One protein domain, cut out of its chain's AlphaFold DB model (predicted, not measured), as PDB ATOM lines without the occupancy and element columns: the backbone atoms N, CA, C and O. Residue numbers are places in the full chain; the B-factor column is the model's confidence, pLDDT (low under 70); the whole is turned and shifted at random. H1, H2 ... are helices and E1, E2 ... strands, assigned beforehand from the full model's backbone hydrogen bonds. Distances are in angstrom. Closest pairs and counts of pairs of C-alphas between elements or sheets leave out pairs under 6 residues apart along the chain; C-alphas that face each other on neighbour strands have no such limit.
ATOM      1  N   LEU A   2      15.737  27.711 -51.186       77.19
ATOM      2  CA  LEU A   2      16.256  28.557 -50.085       77.19
ATOM      3  C   LEU A   2      15.508  29.894 -49.939       77.19
ATOM      4  O   LEU A   2      15.148  30.284 -48.835       77.19
ATOM      5  N   ALA A   3      15.241  30.578 -51.054       77.94
ATOM      6  CA  ALA A   3      14.485  31.832 -51.057       77.94
ATOM      7  C   ALA A   3      13.078  31.668 -50.457       77.94
ATOM      8  O   ALA A   3      12.659  32.473 -49.630       77.94
ATOM      9  N   ASP A   4      12.386  30.593 -50.836       78.56
ATOM     10  CA  ASP A   4      11.024  30.306 -50.380       78.56
ATOM     11  C   ASP A   4      11.032  29.997 -48.873       78.56
ATOM     12  O   ASP A   4      10.247  30.556 -48.114       78.56
ATOM     13  N   LEU A   5      12.019  29.221 -48.407       81.31
ATOM     14  CA  LEU A   5      12.225  28.947 -46.984       81.31
ATOM     15  C   LEU A   5      12.418  30.220 -46.153       81.31
ATOM     16  O   LEU A   5      11.792  30.376 -45.108       81.31
ATOM     17  N   LEU A   6      13.248  31.153 -46.625       81.12
ATOM     18  CA  LEU A   6      13.486  32.422 -45.930       81.12
ATOM     19  C   LEU A   6      12.278  33.365 -45.986       81.12
ATOM     20  O   LEU A   6      12.092  34.191 -45.093       81.12
ATOM     21  N   ALA A   7      11.426  33.226 -47.001       78.62
ATOM     22  CA  ALA A   7      10.141  33.911 -47.069       78.62
ATOM     23  C   ALA A   7       9.078  33.297 -46.135       78.62
ATOM     24  O   ALA A   7       8.034  33.916 -45.920       78.62
ATOM     25  N   GLY A   8       9.351  32.127 -45.539       75.31
ATOM     26  CA  GLY A   8       8.385  31.354 -44.759       75.31
ATOM     27  C   GLY A   8       7.390  30.586 -45.632       75.31
ATOM     28  O   GLY A   8       6.317  30.216 -45.158       75.31
ATOM     29  N   GLU A   9       7.722  30.376 -46.904       77.00
ATOM     30  CA  GLU A   9       6.939  29.618 -47.871       77.00
ATOM     31  C   GLU A   9       7.366  28.146 -47.892       77.00
ATOM     32  O   GLU A   9       8.508  27.786 -47.592       77.00
ATOM     33  N   ALA A  10       6.440  27.271 -48.284       70.00
ATOM     34  CA  ALA A  10       6.739  25.858 -48.446       70.00
ATOM     35  C   ALA A  10       7.641  25.646 -49.679       70.00
ATOM     36  O   ALA A  10       7.229  25.982 -50.796       70.00
ATOM     37  N   PRO A  11       8.842  25.063 -49.526       67.19
ATOM     38  CA  PRO A  11       9.702  24.766 -50.659       67.19
ATOM     39  C   PRO A  11       9.041  23.696 -51.533       67.19
ATOM     40  O   PRO A  11       8.658  22.625 -51.061       67.19
ATOM     41  N   ARG A  12       8.902  23.992 -52.827       66.12
ATOM     42  CA  ARG A  12       8.353  23.050 -53.810       66.12
ATOM     43  C   ARG A  12       9.404  21.994 -54.173       66.12
ATOM     44  O   ARG A  12      10.595  22.289 -54.184       66.12
ATOM     45  N   GLY A  13       8.962  20.770 -54.462       62.00
ATOM     46  CA  GLY A  13       9.804  19.736 -55.084       62.00
ATOM     47  C   GLY A  13      10.745  18.946 -54.163       62.00
ATOM     48  O   GLY A  13      11.477  18.100 -54.660       62.00
ATOM     49  N   LEU A  14      10.722  19.156 -52.842       60.41
ATOM     50  CA  LEU A  14      11.629  18.452 -51.919       60.41
ATOM     51  C   LEU A  14      11.166  17.056 -51.475       60.41
ATOM     52  O   LEU A  14      11.877  16.404 -50.720       60.41
ATOM     53  N   GLY A  15       9.974  16.601 -51.874       57.84
ATOM     54  CA  GLY A  15       9.415  15.320 -51.408       57.84
ATOM     55  C   GLY A  15       9.191  15.235 -49.887       57.84
ATOM     56  O   GLY A  15       8.763  14.199 -49.391       57.84
ATOM     57  N   VAL A  16       9.454  16.317 -49.148       58.47
ATOM     58  CA  VAL A  16       9.190  16.459 -47.715       58.47
ATOM     59  C   VAL A  16       7.870  17.203 -47.505       58.47
ATOM     60  O   VAL A  16       7.494  18.024 -48.351       58.47
ATOM     61  N   PRO A  17       7.158  16.949 -46.391       59.41
ATOM     62  CA  PRO A  17       5.975  17.719 -46.031       59.41
ATOM     63  C   PRO A  17       6.285  19.222 -46.047       59.41
ATOM     64  O   PRO A  17       7.410  19.598 -45.699       59.41
ATOM     65  N   PRO A  18       5.318  20.087 -46.412       62.88
ATOM     66  CA  PRO A  18       5.490  21.529 -46.329       62.88
ATOM     67  C   PRO A  18       6.087  21.900 -44.973       62.88
ATOM     68  O   PRO A  18       5.469  21.661 -43.933       62.88
ATOM     69  N   ILE A  19       7.301  22.452 -44.981       64.56
ATOM     70  CA  ILE A  19       7.904  23.018 -43.777       64.56
ATOM     71  C   ILE A  19       6.977  24.166 -43.388       64.56
ATOM     72  O   ILE A  19       6.857  25.151 -44.113       64.56
ATOM     73  N   GLY A  20       6.192  23.950 -42.331       60.09
ATOM     74  CA  GLY A  20       5.046  24.794 -42.026       60.09
ATOM     75  C   GLY A  20       5.451  26.256 -41.868       60.09
ATOM     76  O   GLY A  20       6.479  26.562 -41.267       60.09
ATOM     77  N   THR A  21       4.585  27.165 -42.315       63.94
ATOM     78  CA  THR A  21       4.768  28.632 -42.281       63.94
ATOM     79  C   THR A  21       4.957  29.225 -40.870       63.94
ATOM     80  O   THR A  21       5.106  30.434 -40.705       63.94
ATOM     81  N   ARG A  22       4.935  28.382 -39.826       74.06
ATOM     82  CA  ARG A  22       5.122  28.734 -38.412       74.06
ATOM     83  C   ARG A  22       6.481  28.317 -37.843       74.06
ATOM     84  O   ARG A  22       6.762  28.655 -36.693       74.06
ATOM     85  N   ALA A  23       7.305  27.586 -38.597       81.19
ATOM     86  CA  ALA A  23       8.632  27.195 -38.137       81.19
ATOM     87  C   ALA A  23       9.483  28.447 -37.856       81.19
ATOM     88  O   ALA A  23       9.615  29.329 -38.702       81.19
ATOM     89  N   ARG A  24      10.034  28.536 -36.641       85.31
ATOM     90  CA  ARG A  24      10.966  29.608 -36.243       85.31
ATOM     91  C   ARG A  24      12.427  29.227 -36.460       85.31
ATOM     92  O   ARG A  24      13.274  30.107 -36.523       85.31
ATOM     93  N   LEU A  25      12.693  27.930 -36.580       88.00
ATOM     94  CA  LEU A  25      13.992  27.354 -36.878       88.00
ATOM     95  C   LEU A  25      13.795  26.211 -37.872       88.00
ATOM     96  O   LEU A  25      12.924  25.361 -37.678       88.00
ATOM     97  N   LEU A  26      14.625  26.195 -38.907       87.69
ATOM     98  CA  LEU A  26      14.769  25.078 -39.825       87.69
ATOM     99  C   LEU A  26      16.233  24.655 -39.819       87.69
ATOM    100  O   LEU A  26      17.115  25.483 -40.037       87.69
ATOM    101  N   VAL A  27      16.474  23.367 -39.595       90.44
ATOM    102  CA  VAL A  27      17.809  22.774 -39.649       90.44
ATOM    103  C   VAL A  27      17.856  21.810 -40.823       90.44
ATOM    104  O   VAL A  27      17.015  20.919 -40.930       90.44
ATOM    105  N   LEU A  28      18.833  22.005 -41.705       89.88
ATOM    106  CA  LEU A  28      19.105  21.129 -42.839       89.88
ATOM    107  C   LEU A  28      20.466  20.471 -42.613       89.88
ATOM    108  O   LEU A  28      21.482  21.159 -42.567       89.88
ATOM    109  N   ALA A  29      20.478  19.149 -42.454       93.12
ATOM    110  CA  ALA A  29      21.710  18.378 -42.331       93.12
ATOM    111  C   ALA A  29      22.214  17.997 -43.729       93.12
ATOM    112  O   ALA A  29      21.514  17.316 -44.478       93.12
ATOM    113  N   GLY A  30      23.406  18.473 -44.081       93.25
ATOM    114  CA  GLY A  30      24.039  18.238 -45.378       93.25
ATOM    115  C   GLY A  30      25.490  17.789 -45.236       93.25
ATOM    116  O   GLY A  30      25.885  17.248 -44.207       93.25
ATOM    117  N   HIS A  31      26.275  18.038 -46.281       96.75
ATOM    118  CA  HIS A  31      27.705  17.725 -46.336       96.75
ATOM    119  C   HIS A  31      28.538  19.011 -46.451       96.75
ATOM    120  O   HIS A  31      28.008  20.076 -46.776       96.75
ATOM    121  N   ASP A  32      29.849  18.898 -46.267       97.56
ATOM    122  CA  ASP A  32      30.843  19.929 -46.603       97.56
ATOM    123  C   ASP A  32      30.620  20.540 -48.003       97.56
ATOM    124  O   ASP A  32      30.565  21.757 -48.170       97.56
ATOM    125  N   THR A  33      30.350  19.703 -49.004       97.56
ATOM    126  CA  THR A  33      30.018  20.100 -50.377       97.56
ATOM    127  C   THR A  33      28.770  20.975 -50.453       97.56
ATOM    128  O   THR A  33      28.682  21.837 -51.323       97.56
ATOM    129  N   THR A  34      27.814  20.828 -49.528       95.19
ATOM    130  CA  THR A  34      26.644  21.717 -49.448       95.19
ATOM    131  C   THR A  34      27.067  23.125 -49.045       95.19
ATOM    132  O   THR A  34      26.638  24.091 -49.675       95.19
ATOM    133  N   LEU A  35      27.946  23.246 -48.044       97.44
ATOM    134  CA  LEU A  35      28.497  24.531 -47.615       97.44
ATOM    135  C   LEU A  35      29.319  25.175 -48.735       97.44
ATOM    136  O   LEU A  35      29.103  26.344 -49.039       97.44
ATOM    137  N   SER A  36      30.185  24.406 -49.397       97.56
ATOM    138  CA  SER A  36      31.003  24.882 -50.520       97.56
ATOM    139  C   SER A  36      30.157  25.347 -51.708       97.56
ATOM    140  O   SER A  36      30.401  26.419 -52.261       97.56
ATOM    141  N   ASN A  37      29.112  24.595 -52.072       94.94
ATOM    142  CA  ASN A  37      28.198  24.976 -53.150       94.94
ATOM    143  C   ASN A  37      27.435  26.265 -52.818       94.94
ATOM    144  O   ASN A  37      27.321  27.150 -53.666       94.94
ATOM    145  N   LEU A  38      26.937  26.400 -51.583       94.75
ATOM    146  CA  LEU A  38      26.268  27.623 -51.131       94.75
ATOM    147  C   LEU A  38      27.236  28.806 -51.076       94.75
ATOM    148  O   LEU A  38      26.866  29.903 -51.488       94.75
ATOM    149  N   ALA A  39      28.471  28.597 -50.619       96.00
ATOM    150  CA  ALA A  39      29.490  29.639 -50.589       96.00
ATOM    151  C   ALA A  39      29.776  30.179 -51.992       96.00
ATOM    152  O   ALA A  39      29.718  31.390 -52.202       96.00
ATOM    153  N   GLY A  40      29.990  29.285 -52.961       94.75
ATOM    154  CA  GLY A  40      30.207  29.654 -54.358       94.75
ATOM    155  C   GLY A  40      29.008  30.383 -54.968       94.75
ATOM    156  O   GLY A  40      29.174  31.450 -55.554       94.75
ATOM    157  N   ALA A  41      27.792  29.860 -54.781       92.69
ATOM    158  CA  ALA A  41      26.578  30.448 -55.353       92.69
ATOM    159  C   ALA A  41      26.236  31.833 -54.771       92.69
ATOM    160  O   ALA A  41      25.658  32.670 -55.459       92.69
ATOM    161  N   LEU A  42      26.571  32.075 -53.502       93.31
ATOM    162  CA  LEU A  42      26.218  33.304 -52.785       93.31
ATOM    163  C   LEU A  42      27.386  34.301 -52.678       93.31
ATOM    164  O   LEU A  42      27.210  35.390 -52.126       93.31
ATOM    165  N   GLY A  43      28.562  33.944 -53.206       94.44
ATOM    166  CA  GLY A  43      29.778  34.751 -53.118       94.44
ATOM    167  C   GLY A  43      30.233  34.962 -51.673       94.44
ATOM    168  O   GLY A  43      30.547  36.086 -51.287       94.44
ATOM    169  N   LEU A  44      30.194  33.907 -50.856       95.44
ATOM    170  CA  LEU A  44      30.605  33.941 -49.453       95.44
ATOM    171  C   LEU A  44      32.059  33.493 -49.318       95.44
ATOM    172  O   LEU A  44      32.509  32.588 -50.016       95.44
ATOM    173  N   GLY A  45      32.767  34.077 -48.357       95.38
ATOM    174  CA  GLY A  45      34.109  33.654 -47.981       95.38
ATOM    175  C   GLY A  45      34.328  33.820 -46.486       95.38
ATOM    176  O   GLY A  45      33.792  34.747 -45.874       95.38
ATOM    177  N   TRP A  46      35.095  32.909 -45.895       97.38
ATOM    178  CA  TRP A  46      35.422  32.939 -44.474       97.38
ATOM    179  C   TRP A  46      36.741  32.225 -44.181       97.38
ATOM    180  O   TRP A  46      37.233  31.423 -44.973       97.38
ATOM    181  N   GLN A  47      37.295  32.519 -43.009       97.44
ATOM    182  CA  GLN A  47      38.389  31.782 -42.384       97.44
ATOM    183  C   GLN A  47      38.000  31.565 -40.924       97.44
ATOM    184  O   GLN A  47      37.524  32.501 -40.282       97.44
ATOM    185  N   LEU A  48      38.156  30.345 -40.411       97.75
ATOM    186  CA  LEU A  48      37.713  29.976 -39.068       97.75
ATOM    187  C   LEU A  48      38.919  29.955 -38.113       97.75
ATOM    188  O   LEU A  48      39.774  29.075 -38.227       97.75
ATOM    189  N   PRO A  49      39.028  30.898 -37.158       97.81
ATOM    190  CA  PRO A  49      40.122  30.890 -36.193       97.81
ATOM    191  C   PRO A  49      40.174  29.572 -35.415       97.81
ATOM    192  O   PRO A  49      39.173  29.132 -34.856       97.81
ATOM    193  N   GLY A  50      41.344  28.932 -35.379       97.38
ATOM    194  CA  GLY A  50      41.528  27.657 -34.681       97.38
ATOM    195  C   GLY A  50      40.883  26.447 -35.366       97.38
ATOM    196  O   GLY A  50      40.817  25.383 -34.755       97.38
ATOM    197  N   GLN A  51      40.410  26.579 -36.608       98.06
ATOM    198  CA  GLN A  51      39.850  25.484 -37.394       98.06
ATOM    199  C   GLN A  51      40.404  25.530 -38.832       98.06
ATOM    200  O   GLN A  51      40.012  26.404 -39.605       98.06
ATOM    201  N   PRO A  52      41.329  24.624 -39.207       97.75
ATOM    202  CA  PRO A  52      41.950  24.645 -40.534       97.75
ATOM    203  C   PRO A  52      40.999  24.248 -41.673       97.75
ATOM    204  O   PRO A  52      41.245  24.628 -42.815       97.75
ATOM    205  N   ASP A  53      39.935  23.495 -41.384       98.06
ATOM    206  CA  ASP A  53      38.933  23.099 -42.377       98.06
ATOM    207  C   ASP A  53      37.801  24.148 -42.453       98.06
ATOM    208  O   ASP A  53      37.039  24.295 -41.491       98.06
ATOM    209  N   PRO A  54      37.629  24.883 -43.571       96.81
ATOM    210  CA  PRO A  54      36.569  25.886 -43.700       96.81
ATOM    211  C   PRO A  54      35.160  25.276 -43.657       96.81
ATOM    212  O   PRO A  54      34.193  25.985 -43.385       96.81
ATOM    213  N   THR A  55      35.034  23.977 -43.902       97.88
ATOM    214  CA  THR A  55      33.781  23.218 -43.900       97.88
ATOM    215  C   THR A  55      33.800  22.117 -42.842       97.88
ATOM    216  O   THR A  55      33.223  21.051 -43.047       97.88
ATOM    217  N   ALA A  56      34.450  22.400 -41.706       97.62
ATOM    218  CA  ALA A  56      34.645  21.468 -40.601       97.62
ATOM    219  C   ALA A  56      33.371  20.702 -40.190       97.62
ATOM    220  O   ALA A  56      32.256  21.218 -40.327       97.62
ATOM    221  N   PRO A  57      33.505  19.506 -39.589       97.25
ATOM    222  CA  PRO A  57      32.368  18.762 -39.061       97.25
ATOM    223  C   PRO A  57      31.492  19.618 -38.133       97.25
ATOM    224  O   PRO A  57      31.984  20.245 -37.195       97.25
ATOM    225  N   GLY A  58      30.186  19.653 -38.404       95.69
ATOM    226  CA  GLY A  58      29.226  20.463 -37.646       95.69
ATOM    227  C   GLY A  58      29.244  21.962 -37.968       95.69
ATOM    228  O   GLY A  58      28.458  22.711 -37.382       95.69
ATOM    229  N   ALA A  59      30.088  22.419 -38.904       97.88
ATOM    230  CA  ALA A  59      30.048  23.796 -39.374       97.88
ATOM    231  C   ALA A  59      28.655  24.122 -39.924       97.88
ATOM    232  O   ALA A  59      28.057  23.360 -40.683       97.88
ATOM    233  N   THR A  60      28.120  25.262 -39.503       98.06
ATOM    234  CA  THR A  60      26.732  25.642 -39.764       98.06
ATOM    235  C   THR A  60      26.690  27.004 -40.426       98.06
ATOM    236  O   THR A  60      27.049  28.010 -39.812       98.06
ATOM    237  N   LEU A  61      26.216  27.039 -41.672       98.00
ATOM    238  CA  LEU A  61      25.883  28.275 -42.371       98.00
ATOM    239  C   LEU A  61      24.452  28.683 -42.002       98.00
ATOM    240  O   LEU A  61      23.481  28.092 -42.473       98.00
ATOM    241  N   ALA A  62      24.328  29.674 -41.126       97.06
ATOM    242  CA  ALA A  62      23.054  30.169 -40.630       97.06
ATOM    243  C   ALA A  62      22.552  31.337 -41.485       97.06
ATOM    244  O   ALA A  62      23.272  32.309 -41.711       97.06
ATOM    245  N   PHE A  63      21.292  31.251 -41.907       96.06
ATOM    246  CA  PHE A  63      20.566  32.325 -42.575       96.06
ATOM    247  C   PHE A  63      19.533  32.891 -41.602       96.06
ATOM    248  O   PHE A  63      18.606  32.193 -41.194       96.06
ATOM    249  N   GLU A  64      19.688  34.154 -41.226       95.00
ATOM    250  CA  GLU A  64      18.857  34.813 -40.224       95.00
ATOM    251  C   GLU A  64      17.970  35.867 -40.882       95.00
ATOM    252  O   GLU A  64      18.475  36.786 -41.530       95.00
ATOM    253  N   VAL A  65      16.655  35.763 -40.687       93.81
ATOM    254  CA  VAL A  65      15.698  36.773 -41.152       93.81
ATOM    255  C   VAL A  65      15.359  37.719 -40.006       93.81
ATOM    256  O   VAL A  65      14.698  37.340 -39.041       93.81
ATOM    257  N   TRP A  66      15.784  38.969 -40.140       93.56
ATOM    258  CA  TRP A  66      15.531  40.044 -39.189       93.56
ATOM    259  C   TRP A  66      14.375  40.915 -39.672       93.56
ATOM    260  O   TRP A  66      14.214  41.132 -40.873       93.56
ATOM    261  N   ARG A  67      13.567  41.431 -38.740       93.56
ATOM    262  CA  ARG A  67      12.479  42.375 -39.023       93.56
ATOM    263  C   ARG A  67      12.708  43.660 -38.237       93.56
ATOM    264  O   ARG A  67      12.752  43.611 -37.012       93.56
ATOM    265  N   THR A  68      12.807  44.788 -38.932       92.88
ATOM    266  CA  THR A  68      12.841  46.120 -38.315       92.88
ATOM    267  C   THR A  68      11.456  46.439 -37.737       92.88
ATOM    268  O   THR A  68      10.493  46.427 -38.510       92.88
ATOM    269  N   PRO A  69      11.304  46.683 -36.420       93.25
ATOM    270  CA  PRO A  69       9.993  46.902 -35.801       93.25
ATOM    271  C   PRO A  69       9.230  48.098 -36.378       93.25
ATOM    272  O   PRO A  69       8.020  48.019 -36.564       93.25
ATOM    273  N   GLU A  70       9.939  49.180 -36.702       94.69
ATOM    274  CA  GLU A  70       9.349  50.466 -37.080       94.69
ATOM    275  C   GLU A  70       8.776  50.443 -38.500       94.69
ATOM    276  O   GLU A  70       7.731  51.029 -38.769       94.69
ATOM    277  N   THR A  71       9.460  49.765 -39.422       93.12
ATOM    278  CA  THR A  71       9.111  49.751 -40.854       93.12
ATOM    279  C   THR A  71       8.554  48.410 -41.320       93.12
ATOM    280  O   THR A  71       8.049  48.300 -42.434       93.12
ATOM    281  N   GLY A  72       8.690  47.357 -40.512       93.75
ATOM    282  CA  GLY A  72       8.393  45.983 -40.908       93.75
ATOM    283  C   GLY A  72       9.357  45.406 -41.950       93.75
ATOM    284  O   GLY A  72       9.150  44.268 -42.386       93.75
ATOM    285  N   ALA A  73      10.401  46.147 -42.344       91.94
ATOM    286  CA  ALA A  73      11.361  45.722 -43.356       91.94
ATOM    287  C   ALA A  73      12.072  44.433 -42.930       91.94
ATOM    288  O   ALA A  73      12.494  44.291 -41.780       91.94
ATOM    289  N   ARG A  74      12.200  43.485 -43.867       93.56
ATOM    290  CA  ARG A  74      12.850  42.191 -43.634       93.56
ATOM    291  C   ARG A  74      14.216  42.145 -44.297       93.56
ATOM    292  O   ARG A  74      14.331  42.422 -45.491       93.56
ATOM    293  N   THR A  75      15.227  41.742 -43.542       94.56
ATOM    294  CA  THR A  75      16.591  41.566 -44.042       94.56
ATOM    295  C   THR A  75      17.127  40.181 -43.707       94.56
ATOM    296  O   THR A  75      16.713  39.560 -42.734       94.56
ATOM    297  N   VAL A  76      18.035  39.692 -44.542       95.31
ATOM    298  CA  VAL A  76      18.786  38.453 -44.371       95.31
ATOM    299  C   VAL A  76      20.199  38.810 -43.935       95.31
ATOM    300  O   VAL A  76      20.852  39.653 -44.557       95.31
ATOM    301  N   ARG A  77      20.671  38.144 -42.886       95.69
ATOM    302  CA  ARG A  77      22.077  38.107 -42.477       95.69
ATOM    303  C   ARG A  77      22.564  36.668 -42.545       95.69
ATOM    304  O   ARG A  77      21.789  35.748 -42.291       95.69
ATOM    305  N   ILE A  78      23.832  36.477 -42.894       96.31
ATOM    306  CA  ILE A  78      24.446  35.149 -42.932       96.31
ATOM    307  C   ILE A  78      25.573  35.096 -41.903       96.31
ATOM    308  O   ILE A  78      26.368  36.032 -41.793       96.31
ATOM    309  N   ARG A  79      25.636  34.000 -41.149       97.25
ATOM    310  CA  ARG A  79      26.723  33.707 -40.211       97.25
ATOM    311  C   ARG A  79      27.258  32.303 -40.444       97.25
ATOM    312  O   ARG A  79      26.495  31.410 -40.798       97.25
ATOM    313  N   ILE A  80      28.548  32.100 -40.200       98.12
ATOM    314  CA  ILE A  80      29.138  30.761 -40.087       98.12
ATOM    315  C   ILE A  80      29.436  30.474 -38.618       98.12
ATOM    316  O   ILE A  80      29.980  31.324 -37.907       98.12
ATOM    317  N   TYR A  81      29.064  29.278 -38.175       98.19
ATOM    318  CA  TYR A  81      29.427  28.731 -36.875       98.19
ATOM    319  C   TYR A  81      30.308  27.507 -37.068       98.19
ATOM    320  O   TYR A  81      30.033  26.702 -37.955       98.19
ATOM    321  N   ALA A  82      31.324  27.342 -36.229       98.19
ATOM    322  CA  ALA A  82      32.134  26.129 -36.193       98.19
ATOM    323  C   ALA A  82      32.810  25.967 -34.831       98.19
ATOM    324  O   ALA A  82      33.115  26.946 -34.154       98.19
ATOM    325  N   GLN A  83      33.090  24.730 -34.441       98.50
ATOM    326  CA  GLN A  83      34.003  24.473 -33.332       98.50
ATOM    327  C   GLN A  83      35.453  24.605 -33.805       98.50
ATOM    328  O   GLN A  83      35.785  24.239 -34.939       98.50
ATOM    329  N   THR A  84      36.332  25.085 -32.926       98.44
ATOM    330  CA  THR A  84      37.779  24.966 -33.149       98.44
ATOM    331  C   THR A  84      38.193  23.493 -33.150       98.44
ATOM    332  O   THR A  84      37.490  22.629 -32.613       98.44
ATOM    333  N   LEU A  85      39.354  23.184 -33.728       98.31
ATOM    334  CA  LEU A  85      39.892  21.826 -33.725       98.31
ATOM    335  C   LEU A  85      40.098  21.301 -32.292       98.31
ATOM    336  O   LEU A  85      39.812  20.137 -32.018       98.31
ATOM    337  N   ASP A  86      40.506  22.170 -31.365       98.25
ATOM    338  CA  ASP A  86      40.674  21.842 -29.944       98.25
ATOM    339  C   ASP A  86      39.343  21.581 -29.228       98.25
ATOM    340  O   ASP A  86      39.247  20.644 -28.425       98.25
ATOM    341  N   GLN A  87      38.303  22.369 -29.534       98.38
ATOM    342  CA  GLN A  87      36.952  22.148 -29.010       98.38
ATOM    343  C   GLN A  87      36.410  20.783 -29.449       98.38
ATOM    344  O   GLN A  87      35.864  20.055 -28.620       98.38
ATOM    345  N   LEU A  88      36.610  20.411 -30.720       98.12
ATOM    346  CA  LEU A  88      36.240  19.092 -31.236       98.12
ATOM    347  C   LEU A  88      37.051  17.979 -30.567       98.12
ATOM    348  O   LEU A  88      36.476  17.033 -30.033       98.12
ATOM    349  N   ARG A  89      38.384  18.107 -30.546       98.25
ATOM    350  CA  ARG A  89      39.296  17.095 -29.990       98.25
ATOM    351  C   ARG A  89      38.996  16.778 -28.528       98.25
ATOM    352  O   ARG A  89      39.123  15.630 -28.114       98.25
ATOM    353  N   SER A  90      38.619  17.793 -27.758       98.00
ATOM    354  CA  SER A  90      38.370  17.665 -26.321       98.00
ATOM    355  C   SER A  90      36.895  17.449 -25.980       98.00
ATOM    356  O   SER A  90      36.555  17.473 -24.799       98.00
ATOM    357  N   ALA A  91      36.021  17.294 -26.984       97.12
ATOM    358  CA  ALA A  91      34.569  17.213 -26.815       97.12
ATOM    359  C   ALA A  91      34.019  18.314 -25.883       97.12
ATOM    360  O   ALA A  91      33.245  18.050 -24.960       97.12
ATOM    361  N   ARG A  92      34.473  19.561 -26.086       97.00
ATOM    362  CA  ARG A  92      34.104  20.697 -25.231       97.00
ATOM    363  C   ARG A  92      32.590  20.910 -25.227       97.00
ATOM    364  O   ARG A  92      31.961  20.975 -26.282       97.00
ATOM    365  N   VAL A  93      32.029  21.089 -24.031       96.94
ATOM    366  CA  VAL A  93      30.650  21.561 -23.859       96.94
ATOM    367  C   VAL A  93      30.609  23.043 -24.206       96.94
ATOM    368  O   VAL A  93      31.248  23.851 -23.535       96.94
ATOM    369  N   LEU A  94      29.854  23.389 -25.244       96.81
ATOM    370  CA  LEU A  94      29.734  24.766 -25.710       96.81
ATOM    371  C   LEU A  94      28.703  25.545 -24.890       96.81
ATOM    372  O   LEU A  94      27.677  25.011 -24.469       96.81
ATOM    373  N   GLY A  95      28.947  26.839 -24.723       94.81
ATOM    374  CA  GLY A  95      28.025  27.750 -24.052       94.81
ATOM    375  C   GLY A  95      28.516  29.194 -24.101       94.81
ATOM    376  O   GLY A  95      29.526  29.471 -24.738       94.81
ATOM    377  N   PRO A  96      27.850  30.135 -23.414       95.50
ATOM    378  CA  PRO A  96      28.248  31.545 -23.439       95.50
ATOM    379  C   PRO A  96      29.693  31.816 -22.983       95.50
ATOM    380  O   PRO A  96      30.289  32.794 -23.419       95.50
ATOM    381  N   LEU A  97      30.250  30.960 -22.115       95.88
ATOM    382  CA  LEU A  97      31.623  31.076 -21.602       95.88
ATOM    383  C   LEU A  97      32.678  30.381 -22.483       95.88
ATOM    384  O   LEU A  97      33.854  30.708 -22.378       95.88
ATOM    385  N   ASP A  98      32.265  29.439 -23.332       95.75
ATOM    386  CA  ASP A  98      33.114  28.745 -24.313       95.75
ATOM    387  C   ASP A  98      32.310  28.591 -25.617       95.75
ATOM    388  O   ASP A  98      31.778  27.513 -25.915       95.75
ATOM    389  N   PRO A  99      32.063  29.704 -26.337       97.19
ATOM    390  CA  PRO A  99      31.239  29.669 -27.532       97.19
ATOM    391  C   PRO A  99      32.007  29.030 -28.698       97.19
ATOM    392  O   PRO A  99      33.240  29.091 -28.752       97.19
ATOM    393  N   PRO A 100      31.303  28.458 -29.688       97.56
ATOM    394  CA  PRO A 100      31.936  28.144 -30.960       97.56
ATOM    395  C   PRO A 100      32.418  29.431 -31.648       97.56
ATOM    396  O   PRO A 100      31.938  30.535 -31.364       97.56
ATOM    397  N   VAL A 101      33.307  29.282 -32.630       97.81
ATOM    398  CA  VAL A 101      33.586  30.343 -33.603       97.81
ATOM    399  C   VAL A 101      32.264  30.772 -34.234       97.81
ATOM    400  O   VAL A 101      31.477  29.930 -34.665       97.81
ATOM    401  N   SER A 102      32.016  32.082 -34.290       97.12
ATOM    402  CA  SER A 102      30.827  32.652 -34.922       97.12
ATOM    403  C   SER A 102      31.175  33.947 -35.642       97.12
ATOM    404  O   SER A 102      31.506  34.945 -35.001       97.12
ATOM    405  N   LEU A 103      31.069  33.950 -36.972       96.75
ATOM    406  CA  LEU A 103      31.463  35.086 -37.808       96.75
ATOM    407  C   LEU A 103      30.297  35.540 -38.697       96.75
ATOM    408  O   LEU A 103      29.666  34.693 -39.334       96.75
ATOM    409  N   PRO A 104      29.995  36.851 -38.770       96.00
ATOM    410  CA  PRO A 104      29.112  37.378 -39.804       96.00
ATOM    411  C   PRO A 104      29.793  37.293 -41.173       96.00
ATOM    412  O   PRO A 104      31.000  37.509 -41.279       96.00
ATOM    413  N   LEU A 105      29.019  37.011 -42.219       95.12
ATOM    414  CA  LEU A 105      29.513  36.922 -43.590       95.12
ATOM    415  C   LEU A 105      28.975  38.062 -44.453       95.12
ATOM    416  O   LEU A 105      27.793  38.405 -44.392       95.12
ATOM    417  N   ALA A 106      29.841  38.606 -45.307       93.69
ATOM    418  CA  ALA A 106      29.423  39.467 -46.404       93.69
ATOM    419  C   ALA A 106      28.741  38.623 -47.490       93.69
ATOM    420  O   ALA A 106      29.231  37.554 -47.853       93.69
ATOM    421  N   ILE A 107      27.611  39.106 -48.007       94.00
ATOM    422  CA  ILE A 107      26.819  38.401 -49.018       94.00
ATOM    423  C   ILE A 107      27.208  38.942 -50.395       94.00
ATOM    424  O   ILE A 107      26.719  39.997 -50.786       94.00
ATOM    425  N   GLY A 108      28.067  38.233 -51.133       93.38
ATOM    426  CA  GLY A 108      28.609  38.706 -52.416       93.38
ATOM    427  C   GLY A 108      27.548  38.992 -53.484       93.38
ATOM    428  O   GLY A 108      27.717  39.896 -54.299       93.38
ATOM    429  N   ILE A 109      26.412  38.293 -53.439       91.31
ATOM    430  CA  ILE A 109      25.274  38.546 -54.338       91.31
ATOM    431  C   ILE A 109      24.422  39.764 -53.940       91.31
ATOM    432  O   ILE A 109      23.400  40.016 -54.570       91.31
ATOM    433  N   CYS A 110      24.785  40.518 -52.901       89.69
ATOM    434  CA  CYS A 110      24.049  41.695 -52.446       89.69
ATOM    435  C   CYS A 110      24.980  42.895 -52.226       89.69
ATOM    436  O   CYS A 110      26.048  42.777 -51.638       89.69
ATOM    437  N   GLN A 111      24.515  44.097 -52.578       76.75
ATOM    438  CA  GLN A 111      25.136  45.358 -52.149       76.75
ATOM    439  C   GLN A 111      24.675  45.690 -50.717       76.75
ATOM    440  O   GLN A 111      23.936  46.647 -50.480       76.75
ATOM    441  N   ALA A 112      24.999  44.805 -49.774       69.75
ATOM    442  CA  ALA A 112      24.527  44.873 -48.397       69.75
ATOM    443  C   ALA A 112      25.119  46.089 -47.664       69.75
ATOM    444  O   ALA A 112      26.337  46.216 -47.556       69.75
ATOM    445  N   ARG A 113      24.263  46.952 -47.101       66.25
ATOM    446  CA  ARG A 113      24.689  47.912 -46.069       66.25
ATOM    447  C   ARG A 113      24.787  47.148 -44.748       66.25
ATOM    448  O   ARG A 113      23.884  46.379 -44.419       66.25
ATOM    449  N   ASP A 114      25.904  47.292 -44.041       76.00
ATOM    450  CA  ASP A 114      26.148  46.669 -42.729       76.00
ATOM    451  C   ASP A 114      26.019  45.128 -42.705       76.00
ATOM    452  O   ASP A 114      25.652  44.529 -41.693       76.00
ATOM    453  N   GLY A 115      26.287  44.465 -43.838       78.75
ATOM    454  CA  GLY A 115      26.227  43.001 -43.958       78.75
ATOM    455  C   GLY A 115      24.812  42.404 -44.018       78.75
ATOM    456  O   GLY A 115      24.670  41.184 -43.977       78.75
ATOM    457  N   ALA A 116      23.764  43.229 -44.137       89.69
ATOM    458  CA  ALA A 116      22.378  42.785 -44.292       89.69
ATOM    459  C   ALA A 116      21.860  42.988 -45.730       89.69
ATOM    460  O   ALA A 116      22.073  44.036 -46.339       89.69
ATOM    461  N   CYS A 117      21.131  42.005 -46.268       93.94
ATOM    462  CA  CYS A 117      20.488  42.085 -47.585       93.94
ATOM    463  C   CYS A 117      18.961  42.110 -47.448       93.94
ATOM    464  O   CYS A 117      18.409  41.337 -46.675       93.94
ATOM    465  N   GLY A 118      18.250  42.974 -48.180       94.00
ATOM    466  CA  GLY A 118      16.780  42.952 -48.186       94.00
ATOM    467  C   GLY A 118      16.256  41.579 -48.617       94.00
ATOM    468  O   GLY A 118      16.766  41.019 -49.583       94.00
ATOM    469  N   LEU A 119      15.265  41.020 -47.912       92.81
ATOM    470  CA  LEU A 119      14.816  39.634 -48.134       92.81
ATOM    471  C   LEU A 119      14.360  39.378 -49.581       92.81
ATOM    472  O   LEU A 119      14.712  38.357 -50.166       92.81
ATOM    473  N   GLU A 120      13.615  40.311 -50.173       91.38
ATOM    474  CA  GLU A 120      13.125  40.198 -51.556       91.38
ATOM    475  C   GLU A 120      14.262  40.306 -52.582       91.38
ATOM    476  O   GLU A 120      14.328  39.530 -53.540       91.38
ATOM    477  N   THR A 121      15.210  41.217 -52.350       92.94
ATOM    478  CA  THR A 121      16.430  41.342 -53.156       92.94
ATOM    479  C   THR A 121      17.280  40.076 -53.066       92.94
ATOM    480  O   THR A 121      17.702  39.547 -54.089       92.94
ATOM    481  N   PHE A 122      17.470  39.539 -51.858       92.94
ATOM    482  CA  PHE A 122      18.192  38.292 -51.632       92.94
ATOM    483  C   PHE A 122      17.534  37.135 -52.389       92.94
ATOM    484  O   PHE A 122      18.201  36.441 -53.150       92.94
ATOM    485  N   ALA A 123      16.217  36.963 -52.249       90.50
ATOM    486  CA  ALA A 123      15.461  35.925 -52.946       90.50
ATOM    487  C   ALA A 123      15.613  36.013 -54.474       90.50
ATOM    488  O   ALA A 123      15.801  34.991 -55.138       90.50
ATOM    489  N   THR A 124      15.574  37.230 -55.021       91.31
ATOM    490  CA  THR A 124      15.767  37.493 -56.453       91.31
ATOM    491  C   THR A 124      17.170  37.090 -56.905       91.31
ATOM    492  O   THR A 124      17.320  36.333 -57.865       91.31
ATOM    493  N   ASN A 125      18.196  37.520 -56.172       92.44
ATOM    494  CA  ASN A 125      19.589  37.277 -56.539       92.44
ATOM    495  C   ASN A 125      19.979  35.799 -56.383       92.44
ATOM    496  O   ASN A 125      20.698  35.271 -57.224       92.44
ATOM    497  N   VAL A 126      19.441  35.096 -55.379       90.50
ATOM    498  CA  VAL A 126      19.604  33.638 -55.234       90.50
ATOM    499  C   VAL A 126      19.032  32.906 -56.442       90.50
ATOM    500  O   VAL A 126      19.685  32.023 -56.985       90.50
ATOM    501  N   ARG A 127      17.817  33.260 -56.883       86.25
ATOM    502  CA  ARG A 127      17.199  32.626 -58.058       86.25
ATOM    503  C   ARG A 127      18.019  32.872 -59.325       86.25
ATOM    504  O   ARG A 127      18.157  31.954 -60.122       86.25
ATOM    505  N   ALA A 128      18.591  34.067 -59.475       88.00
ATOM    506  CA  ALA A 128      19.469  34.406 -60.594       88.00
ATOM    507  C   ALA A 128      20.833  33.687 -60.549       88.00
ATOM    508  O   ALA A 128      21.420  33.442 -61.599       88.00
ATOM    509  N   ALA A 129      21.330  33.338 -59.359       85.44
ATOM    510  CA  ALA A 129      22.603  32.638 -59.184       85.44
ATOM    511  C   ALA A 129      22.520  31.120 -59.444       85.44
ATOM    512  O   ALA A 129      23.550  30.463 -59.602       85.44
ATOM    513  N   LEU A 130      21.315  30.541 -59.477       81.81
ATOM    514  CA  LEU A 130      21.125  29.107 -59.695       81.81
ATOM    515  C   LEU A 130      21.063  28.769 -61.195       81.81
ATOM    516  O   LEU A 130      20.340  29.433 -61.941       81.81
ATOM    517  N   PRO A 131      21.743  27.699 -61.655       82.38
ATOM    518  CA  PRO A 131      21.614  27.237 -63.032       82.38
ATOM    519  C   PRO A 131      20.150  26.900 -63.369       82.38
ATOM    520  O   PRO A 131      19.528  26.141 -62.617       82.38
ATOM    521  N   PRO A 132      19.597  27.363 -64.509       79.31
ATOM    522  CA  PRO A 132      18.194  27.123 -64.862       79.31
ATOM    523  C   PRO A 132      17.812  25.638 -64.890       79.31
ATOM    524  O   PRO A 132      16.709  25.270 -64.505       79.31
ATOM    525  N   ALA A 133      18.745  24.763 -65.278       83.00
ATOM    526  CA  ALA A 133      18.534  23.315 -65.303       83.00
ATOM    527  C   ALA A 133      18.269  22.699 -63.911       83.00
ATOM    528  O   ALA A 133      17.722  21.599 -63.824       83.00
ATOM    529  N   CYS A 134      18.650  23.397 -62.837       75.94
ATOM    530  CA  CYS A 134      18.532  22.953 -61.448       75.94
ATOM    531  C   CYS A 134      17.321  23.563 -60.719       75.94
ATOM    532  O   CYS A 134      17.037  23.169 -59.589       75.94
ATOM    533  N   VAL A 135      16.613  24.513 -61.337       66.69
ATOM    534  CA  VAL A 135      15.423  25.165 -60.777       66.69
ATOM    535  C   VAL A 135      14.199  24.595 -61.496       66.69
ATOM    536  O   VAL A 135      13.838  25.057 -62.574       66.69
TER     537      VAL A 135
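AT A GLANCE: This is residues 2 to 135 of the 136 residues of an uncharacterized protein of Methylobacterium mesophilicum SR1.6/6 (UniProt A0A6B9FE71). A long, strongly twisted hairpin of strands, E1 and E2, runs through the domain, with the short E3 along the later part of E2; H1 and H4 lie side by side near the turn end of the hairpin, and H3 lies beyond its other end. H2 grazes the sheet and meets H4 end to end, and long links run between these parts. The printed part has 134 residues with four named helices and three named strands, in the order H1 H2 E1 E2 H3 E3 H4; the sheet's order is E1 E2 E3, antiparallel. The class is mixed, helices and strands, with under half of the residues in named elements. The whole is compact, with a radius of gyration of the C-alphas of 16.0 A, and spans 41 by 38 by 29 A.

HOW THE PARTS SIT: Start at the sheet, where E1, residues 60 to 67, and E2, residues 74 to 82, form an antiparallel hairpin at 156 degrees; look for N 62 and O 79, 2.8 A apart and within hydrogen-bond range. On the other side of E2 is the edge strand E3, residues 101 to 105, antiparallel at 144 degrees, with N 103 and O 80 within range at 3.0 A. Residues 75 to 76 of E2 also pair, antiparallel, with residues 117 to 118. Just after these comes H4, residues 119 to 129, on the sheet at a height of 6.8 A but over none of its strands; the closest C-alphas of E2 and H4 are those of Thr 75 and Leu 119, 4.9 A apart. H1, residues 2 to 7, only grazes the sheet. It touches H4 at a shallow tilt of 15 degrees, opposite ways, closest at the C-alphas of Ala 3 and Ala 123, 4.6 A apart. H2, residues 32 to 42, also only grazes the sheet, with residues 32 to 39. H2 and H4 touch only at their ends, about perpendicular at 75 degrees, closest at the C-alphas of Ala 41 and Ala 129, 5.9 A apart. H3, residues 85 to 89, is not on the sheet and touches no helix. In H1, H2, H3 and H4 every O i to N i+4 pair is within hydrogen-bond range.

IN THESE COORDINATES: Find C-alpha 2 at (16.256, 28.557, -50.085), where H1 begins; it runs to residue 7. H2 runs 15.4 A from Asp 32 to Leu 42. E1 begins at C-alpha 60, (26.732, 25.642, -39.764), and runs 22.0 A to Arg 67; E2 runs 26.2 A from Arg 74 to Ala 82. H3 runs from Leu 85 to Arg 89, and E3 runs 12.6 A from Val 101 to Leu 105. H4 runs 15.2 A from Leu 119 and ends at C-alpha 129, (22.603, 32.638, -59.184).

THE WHOLE: The two C-alphas farthest apart, those of Leu 97 and Ala 133, are 46.3 A apart. The printed part has no cut. The links H1 to H2, H2 to E1, H3 to E3 and E3 to H4 are long. The mean pLDDT of the printed part is 89.2, and it is under 70 at residues 11 to 21, 112 to 113 and 135.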